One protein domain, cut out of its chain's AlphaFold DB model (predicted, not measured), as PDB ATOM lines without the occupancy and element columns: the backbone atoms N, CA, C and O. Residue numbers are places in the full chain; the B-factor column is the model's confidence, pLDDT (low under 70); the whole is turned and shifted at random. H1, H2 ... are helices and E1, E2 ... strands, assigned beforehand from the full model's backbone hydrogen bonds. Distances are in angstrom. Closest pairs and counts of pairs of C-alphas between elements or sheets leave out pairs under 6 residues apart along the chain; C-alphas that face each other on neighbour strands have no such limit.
ATOM      1  N   PHE A  15       9.401  -3.761 -35.113       86.56
ATOM      2  CA  PHE A  15      10.292  -2.604 -35.244       86.56
ATOM      3  C   PHE A  15      11.688  -2.849 -34.671       86.56
ATOM      4  O   PHE A  15      12.636  -2.160 -35.047       86.56
ATOM      5  N   GLU A  16      11.853  -3.837 -33.791       86.12
ATOM      6  CA  GLU A  16      13.147  -4.124 -33.169       86.12
ATOM      7  C   GLU A  16      14.262  -4.416 -34.200       86.12
ATOM      8  O   GLU A  16      15.325  -3.785 -34.111       86.12
ATOM      9  N   PRO A  17      14.070  -5.290 -35.213       87.31
ATOM     10  CA  PRO A  17      15.094  -5.539 -36.229       87.31
ATOM     11  C   PRO A  17      15.402  -4.296 -37.068       87.31
ATOM     12  O   PRO A  17      16.563  -4.068 -37.415       87.31
ATOM     13  N   VAL A  18      14.384  -3.476 -37.350       89.50
ATOM     14  CA  VAL A  18      14.505  -2.232 -38.124       89.50
ATOM     15  C   VAL A  18      15.370  -1.227 -37.373       89.50
ATOM     16  O   VAL A  18      16.414  -0.823 -37.882       89.50
ATOM     17  N   VAL A  19      15.018  -0.896 -36.127       90.25
ATOM     18  CA  VAL A  19      15.788   0.042 -35.291       90.25
ATOM     19  C   VAL A  19      17.220  -0.454 -35.095       90.25
ATOM     20  O   VAL A  19      18.174   0.321 -35.188       90.25
ATOM     21  N   ARG A  20      17.396  -1.764 -34.889       89.94
ATOM     22  CA  ARG A  20      18.714  -2.389 -34.751       89.94
ATOM     23  C   ARG A  20      19.546  -2.270 -36.031       89.94
ATOM     24  O   ARG A  20      20.742  -1.988 -35.932       89.94
ATOM     25  N   LYS A  21      18.951  -2.476 -37.212       91.44
ATOM     26  CA  LYS A  21      19.637  -2.327 -38.506       91.44
ATOM     27  C   LYS A  21      20.023  -0.868 -38.746       91.44
ATOM     28  O   LYS A  21      21.198  -0.615 -38.990       91.44
ATOM     29  N   VAL A  22      19.105   0.083 -38.546       91.44
ATOM     30  CA  VAL A  22      19.381   1.529 -38.669       91.44
ATOM     31  C   VAL A  22      20.522   1.959 -37.745       91.44
ATOM     32  O   VAL A  22      21.478   2.586 -38.194       91.44
ATOM     33  N   ALA A  23      20.474   1.577 -36.465       91.38
ATOM     34  CA  ALA A  23      21.504   1.940 -35.495       91.38
ATOM     35  C   ALA A  23      22.887   1.381 -35.865       91.38
ATOM     36  O   ALA A  23      23.896   2.071 -35.714       91.38
ATOM     37  N   ARG A  24      22.945   0.135 -36.360       91.31
ATOM     38  CA  ARG A  24      24.193  -0.482 -36.833       91.31
ATOM     39  C   ARG A  24      24.724   0.223 -38.076       91.31
ATOM     40  O   ARG A  24      25.909   0.531 -38.110       91.31
ATOM     41  N   THR A  25      23.865   0.522 -39.047       90.88
ATOM     42  CA  THR A  25      24.256   1.239 -40.266       90.88
ATOM     43  C   THR A  25      24.791   2.633 -39.948       90.88
ATOM     44  O   THR A  25      25.885   2.971 -40.383       90.88
ATOM     45  N   LEU A  26      24.083   3.424 -39.134       90.62
ATOM     46  CA  LEU A  26      24.540   4.766 -38.753       90.62
ATOM     47  C   LEU A  26      25.858   4.730 -37.976       90.62
ATOM     48  O   LEU A  26      26.701   5.599 -38.170       90.62
ATOM     49  N   ARG A  27      26.067   3.715 -37.130       91.19
ATOM     50  CA  ARG A  27      27.345   3.523 -36.439       91.19
ATOM     51  C   ARG A  27      28.486   3.239 -37.415       91.19
ATOM     52  O   ARG A  27      29.544   3.838 -37.278       91.19
ATOM     53  N   VAL A  28      28.274   2.345 -38.380       92.38
ATOM     54  CA  VAL A  28      29.289   2.018 -39.394       92.38
ATOM     55  C   VAL A  28      29.639   3.254 -40.223       92.38
ATOM     56  O   VAL A  28      30.817   3.529 -40.416       92.38
ATOM     57  N   LEU A  29      28.637   4.030 -40.650       90.38
ATOM     58  CA  LEU A  29      28.849   5.260 -41.418       90.38
ATOM     59  C   LEU A  29      29.538   6.360 -40.598       90.38
ATOM     60  O   LEU A  29      30.334   7.129 -41.131       90.38
ATOM     61  N   GLU A  30      29.280   6.427 -39.294       92.69
ATOM     62  CA  GLU A  30      30.017   7.326 -38.408       92.69
ATOM     63  C   GLU A  30      31.494   6.926 -38.299       92.69
ATOM     64  O   GLU A  30      32.375   7.764 -38.469       92.69
ATOM     65  N   GLU A  31      31.778   5.641 -38.085       92.56
ATOM     66  CA  GLU A  31      33.149   5.132 -37.973       92.56
ATOM     67  C   GLU A  31      33.933   5.267 -39.296       92.56
ATOM     68  O   GLU A  31      35.136   5.528 -39.265       92.56
ATOM     69  N   SER A  32      33.279   5.116 -40.456       91.75
ATOM     70  CA  SER A  32      33.949   5.145 -41.763       91.75
ATOM     71  C   SER A  32      34.064   6.531 -42.393       91.75
ATOM     72  O   SER A  32      35.056   6.812 -43.060       91.75
ATOM     73  N   SER A  33      33.040   7.375 -42.245       87.94
ATOM     74  CA  SER A  33      32.950   8.655 -42.959       87.94
ATOM     75  C   SER A  33      32.581   9.830 -42.064       87.94
ATOM     76  O   SER A  33      32.287  10.896 -42.591       87.94
ATOM     77  N   SER A  34      32.562   9.649 -40.735       90.06
ATOM     78  CA  SER A  34      32.187  10.699 -39.775       90.06
ATOM     79  C   SER A  34      30.841  11.354 -40.108       90.06
ATOM     80  O   SER A  34      30.678  12.555 -39.938       90.06
ATOM     81  N   LEU A  35      29.873  10.571 -40.608       87.06
ATOM     82  CA  LEU A  35      28.598  11.069 -41.145       87.06
ATOM     83  C   LEU A  35      27.836  12.007 -40.187       87.06
ATOM     84  O   LEU A  35      27.120  12.893 -40.641       87.06
ATOM     85  N   LEU A  36      27.932  11.782 -38.877       86.50
ATOM     86  CA  LEU A  36      27.253  12.555 -37.839       86.50
ATOM     87  C   LEU A  36      28.154  13.646 -37.256       86.50
ATOM     88  O   LEU A  36      27.649  14.715 -36.916       86.50
ATOM     89  N   SER A  37      29.456  13.376 -37.119       89.38
ATOM     90  CA  SER A  37      30.420  14.339 -36.568       89.38
ATOM     91  C   SER A  37      30.818  15.436 -37.564       89.38
ATOM     92  O   SER A  37      30.994  16.582 -37.156       89.38
ATOM     93  N   ASP A  38      30.934  15.102 -38.850       90.12
ATOM     94  CA  ASP A  38      31.238  16.011 -39.962       90.12
ATOM     95  C   ASP A  38      30.354  15.662 -41.182       90.12
ATOM     96  O   ASP A  38      30.795  14.996 -42.126       90.12
ATOM     97  N   PRO A  39      29.056  16.025 -41.143       86.94
ATOM     98  CA  PRO A  39      28.104  15.623 -42.166       86.94
ATOM     99  C   PRO A  39      28.394  16.299 -43.516       86.94
ATOM    100  O   PRO A  39      28.626  17.511 -43.572       86.94
ATOM    101  N   PRO A  40      28.284  15.567 -44.641       85.69
ATOM    102  CA  PRO A  40      28.371  16.177 -45.957       85.69
ATOM    103  C   PRO A  40      27.211  17.167 -46.173       85.69
ATOM    104  O   PRO A  40      26.121  16.983 -45.633       85.69
ATOM    105  N   PRO A  41      27.387  18.196 -47.022       82.88
ATOM    106  CA  PRO A  41      26.472  19.343 -47.106       82.88
ATOM    107  C   PRO A  41      25.048  19.001 -47.572       82.88
ATOM    108  O   PRO A  41      24.141  19.815 -47.433       82.88
ATOM    109  N   HIS A  42      24.850  17.817 -48.153       82.38
ATOM    110  CA  HIS A  42      23.561  17.327 -48.638       82.38
ATOM    111  C   HIS A  42      22.877  16.357 -47.661       82.38
ATOM    112  O   HIS A  42      21.741  15.955 -47.905       82.38
ATOM    113  N   PHE A  43      23.549  15.954 -46.579       87.88
ATOM    114  CA  PHE A  43      22.993  15.036 -45.595       87.88
ATOM    115  C   PHE A  43      22.326  15.803 -44.452       87.88
ATOM    116  O   PHE A  43      22.918  16.681 -43.830       87.88
ATOM    117  N   SER A  44      21.085  15.428 -44.151       89.69
ATOM    118  CA  SER A  44      20.340  15.911 -42.993       89.69
ATOM    119  C   SER A  44      19.713  14.722 -42.280       89.69
ATOM    120  O   SER A  44      18.935  13.972 -42.873       89.69
ATOM    121  N   MET A  45      20.012  14.581 -40.985       89.25
ATOM    122  CA  MET A  45      19.393  13.553 -40.144       89.25
ATOM    123  C   MET A  45      17.871  13.729 -40.067       89.25
ATOM    124  O   MET A  45      17.145  12.742 -40.025       89.25
ATOM    125  N   GLY A  46      17.378  14.972 -40.096       90.31
ATOM    126  CA  GLY A  46      15.940  15.254 -40.106       90.31
ATOM    127  C   GLY A  46      15.250  14.650 -41.327       90.31
ATOM    128  O   GLY A  46      14.262  13.940 -41.173       90.31
ATOM    129  N   ASN A  47      15.836  14.834 -42.513       90.62
ATOM    130  CA  ASN A  47      15.283  14.310 -43.763       90.62
ATOM    131  C   ASN A  47      15.301  12.775 -43.782       90.62
ATOM    132  O   ASN A  47      14.341  12.158 -44.228       90.62
ATOM    133  N   LEU A  48      16.372  12.158 -43.265       91.25
ATOM    134  CA  LEU A  48      16.461  10.701 -43.147       91.25
ATOM    135  C   LEU A  48      15.365  10.143 -42.231       91.25
ATOM    136  O   LEU A  48      14.718   9.159 -42.575       91.25
ATOM    137  N   LEU A  49      15.157  10.754 -41.062       91.56
ATOM    138  CA  LEU A  49      14.147  10.301 -40.103       91.56
ATOM    139  C   LEU A  49      12.720  10.527 -40.614       91.56
ATOM    140  O   LEU A  49      11.872   9.661 -40.416       91.56
ATOM    141  N   GLU A  50      12.461  11.652 -41.281       92.38
ATOM    142  CA  GLU A  50      11.166  11.935 -41.905       92.38
ATOM    143  C   GLU A  50      10.871  10.936 -43.025       92.38
ATOM    144  O   GLU A  50       9.794  10.343 -43.044       92.38
ATOM    145  N   GLN A  51      11.851  10.661 -43.888       92.25
ATOM    146  CA  GLN A  51      11.709   9.660 -44.939       92.25
ATOM    147  C   GLN A  51      11.483   8.256 -44.360       92.25
ATOM    148  O   GLN A  51      10.560   7.572 -44.786       92.25
ATOM    149  N   LEU A  52      12.246   7.846 -43.337       92.00
ATOM    150  CA  LEU A  52      12.013   6.577 -42.633       92.00
ATOM    151  C   LEU A  52      10.597   6.493 -42.060       92.00
ATOM    152  O   LEU A  52       9.952   5.456 -42.177       92.00
ATOM    153  N   TYR A  53      10.116   7.567 -41.433       90.12
ATOM    154  CA  TYR A  53       8.774   7.610 -40.862       90.12
ATOM    155  C   TYR A  53       7.698   7.485 -41.945       90.12
ATOM    156  O   TYR A  53       6.764   6.701 -41.785       90.12
ATOM    157  N   MET A  54       7.818   8.229 -43.047       92.25
ATOM    158  CA  MET A  54       6.840   8.172 -44.134       92.25
ATOM    159  C   MET A  54       6.864   6.823 -44.850       92.25
ATOM    160  O   MET A  54       5.806   6.228 -45.038       92.25
ATOM    161  N   ASP A  55       8.044   6.319 -45.209       92.12
ATOM    162  CA  ASP A  55       8.179   5.091 -45.993       92.12
ATOM    163  C   ASP A  55       7.704   3.869 -45.191       92.12
ATOM    164  O   ASP A  55       6.874   3.091 -45.665       92.12
ATOM    165  N   LEU A  56       8.121   3.748 -43.924       89.56
ATOM    166  CA  LEU A  56       7.697   2.634 -43.070       89.56
ATOM    167  C   LEU A  56       6.193   2.661 -42.771       89.56
ATOM    168  O   LEU A  56       5.568   1.604 -42.767       89.56
ATOM    169  N   ASN A  57       5.596   3.836 -42.553       88.38
ATOM    170  CA  ASN A  57       4.160   3.926 -42.274       88.38
ATOM    171  C   ASN A  57       3.295   3.735 -43.528       88.38
ATOM    172  O   ASN A  57       2.214   3.161 -43.430       88.38
ATOM    173  N   ASN A  58       3.750   4.196 -44.697       88.25
ATOM    174  CA  ASN A  58       2.968   4.117 -45.934       88.25
ATOM    175  C   ASN A  58       3.147   2.784 -46.666       88.25
ATOM    176  O   ASN A  58       2.189   2.271 -47.242       88.25
ATOM    177  N   PHE A  59       4.361   2.231 -46.663       86.88
ATOM    178  CA  PHE A  59       4.719   1.076 -47.488       86.88
ATOM    179  C   PHE A  59       5.135  -0.149 -46.676       86.88
ATOM    180  O   PHE A  59       5.240  -1.235 -47.236       86.88
ATOM    181  N   SER A  60       5.352  -0.013 -45.360       88.12
ATOM    182  CA  SER A  60       5.950  -1.069 -44.523       88.12
ATOM    183  C   SER A  60       7.349  -1.505 -44.982       88.12
ATOM    184  O   SER A  60       7.895  -2.491 -44.494       88.12
ATOM    185  N   GLU A  61       7.964  -0.746 -45.882       90.81
ATOM    186  CA  GLU A  61       9.306  -0.944 -46.403       90.81
ATOM    187  C   GLU A  61       9.939   0.418 -46.687       90.81
ATOM    188  O   GLU A  61       9.236   1.397 -46.926       90.81
ATOM    189  N   ALA A  62      11.263   0.498 -46.632       91.56
ATOM    190  CA  ALA A  62      11.998   1.712 -46.958       91.56
ATOM    191  C   ALA A  62      13.311   1.347 -47.653       91.56
ATOM    192  O   ALA A  62      14.034   0.476 -47.173       91.56
ATOM    193  N   SER A  63      13.639   2.031 -48.749       93.06
ATOM    194  CA  SER A  63      14.978   1.994 -49.348       93.06
ATOM    195  C   SER A  63      15.521   3.412 -49.436       93.06
ATOM    196  O   SER A  63      15.051   4.226 -50.233       93.06
ATOM    197  N   ILE A  64      16.491   3.730 -48.577       91.31
ATOM    198  CA  ILE A  64      17.024   5.087 -48.440       91.31
ATOM    199  C   ILE A  64      18.522   5.075 -48.708       91.31
ATOM    200  O   ILE A  64      19.277   4.365 -48.046       91.31
ATOM    201  N   ARG A  65      18.979   5.899 -49.653       89.06
ATOM    202  CA  ARG A  65      20.413   6.056 -49.923       89.06
ATOM    203  C   ARG A  65      21.040   7.077 -48.984       89.06
ATOM    204  O   ARG A  65      20.582   8.214 -48.895       89.06
ATOM    205  N   ILE A  66      22.118   6.675 -48.324       88.00
ATOM    206  CA  ILE A  66      22.932   7.503 -47.436       88.00
ATOM    207  C   ILE A  66      24.360   7.487 -47.992       88.00
ATOM    208  O   ILE A  66      25.131   6.562 -47.735       88.00
ATOM    209  N   GLY A  67      24.703   8.494 -48.801       81.38
ATOM    210  CA  GLY A  67      25.956   8.503 -49.562       81.38
ATOM    211  C   GLY A  67      26.010   7.328 -50.543       81.38
ATOM    212  O   GLY A  67      25.113   7.178 -51.373       81.38
ATOM    213  N   ASP A  68      27.029   6.480 -50.403       81.56
ATOM    214  CA  ASP A  68      27.228   5.278 -51.228       81.56
ATOM    215  C   ASP A  68      26.532   4.023 -50.667       81.56
ATOM    216  O   ASP A  68      26.604   2.950 -51.268       81.56
ATOM    217  N   PHE A  69      25.869   4.124 -49.510       86.06
ATOM    218  CA  PHE A  69      25.181   3.003 -48.870       86.06
ATOM    219  C   PHE A  69      23.668   3.061 -49.108       86.06
ATOM    220  O   PHE A  69      23.052   4.115 -48.954       86.06
ATOM    221  N   GLU A  70      23.045   1.923 -49.413       89.75
ATOM    222  CA  GLU A  70      21.589   1.793 -49.544       89.75
ATOM    223  C   GLU A  70      21.010   1.051 -48.332       89.75
ATOM    224  O   GLU A  70      21.322  -0.110 -48.057       89.75
ATOM    225  N   LEU A  71      20.200   1.758 -47.545       90.25
ATOM    226  CA  LEU A  71      19.536   1.239 -46.360       90.25
ATOM    227  C   LEU A  71      18.165   0.687 -46.741       90.25
ATOM    228  O   LEU A  71      17.188   1.427 -46.805       90.25
ATOM    229  N   GLU A  72      18.108  -0.625 -46.930       92.19
ATOM    230  CA  GLU A  72      16.861  -1.356 -47.164       92.19
ATOM    231  C   GLU A  72      16.264  -1.860 -45.843       92.19
ATOM    232  O   GLU A  72      16.938  -2.522 -45.044       92.19
ATOM    233  N   LEU A  73      14.991  -1.581 -45.606       90.56
ATOM    234  CA  LEU A  73      14.239  -1.958 -44.415       90.56
ATOM    235  C   LEU A  73      12.893  -2.538 -44.835       90.56
ATOM    236  O   LEU A  73      12.265  -2.046 -45.765       90.56
ATOM    237  N   PHE A  74      12.443  -3.560 -44.114       87.06
ATOM    238  CA  PHE A  74      11.146  -4.189 -44.324       87.06
ATOM    239  C   PHE A  74      10.542  -4.539 -42.964       87.06
ATOM    240  O   PHE A  74      11.196  -5.190 -42.142       87.06
ATOM    241  N   LEU A  75       9.312  -4.099 -42.719       85.56
ATOM    242  CA  LEU A  75       8.517  -4.479 -41.558       85.56
ATOM    243  C   LEU A  75       7.821  -5.800 -41.881       85.56
ATOM    244  O   LEU A  75       6.802  -5.847 -42.564       85.56
TER     245      LEU A  75
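Overview. This is residues 15 to 75 of the 490 residues of an uncharacterized protein of Microbotryum lychnidis-dioicae (strain p1A1 Lamole / MvSl-1064) (UniProt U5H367). Two helices, H1 and H2, lie some way from each other, and a two-stranded hairpin, E1 and E2, covers one side of the gap between them, with E2 next to H1 and E1 next to H2. The four run lengthwise, H1 and E1 one way, H2 and E2 back, and residues 34 to 44 cross from H1 to H2 at one end. The printed part has 61 residues, with H1, H2, E1 and E2 in that order along it; the sheet, E1 - E2, is antiparallel and the class is mixed, helices and strands. It is compact, with a radius of gyration of the C-alphas of 11.4 A, and only just elongated, spanning 31 by 20 by 17 A.

Along the chain. H1, residues 15 to 33, begins at C-alpha 15 (10.292, -2.604, -35.244) and is 26.5 A long. H2, residues 45 to 59, is 20.6 A long. E1 is residues 61 to 66, 16.1 A, and E2 is residues 69 to 74, 16.4 A, ending at C-alpha 74 (11.146, -4.189, -44.324).

Arrangement. E1 and E2 form a hairpin, antiparallel at 167 degrees, with N 64 and O 71 3.0 A apart and N 71 and O 64 2.8 A apart, within hydrogen-bond range. The closest C-alphas of H1 and E2 are those of Val 18 and Leu 73, 6.3 A apart. Those of H2 and E1 are Asp 55 and Ala 62, 5.2 A apart. H1 and E1 are near each other, with 5 pairs of C-alphas within 10 A. H1 and H2 are apart. In H1 and H2 every O i to N i+4 pair is within hydrogen-bond range.

Size, cuts and confidence. The two C-alphas farthest apart are those of Asp 38 and Phe 59, at 31.4 A. The link from H1 to H2, 11 residues, is long; those from H2 to E1 and from E1 to E2 are tight. The printed part has no cut. Its mean pLDDT is 89.3, and no printed residue is under 70.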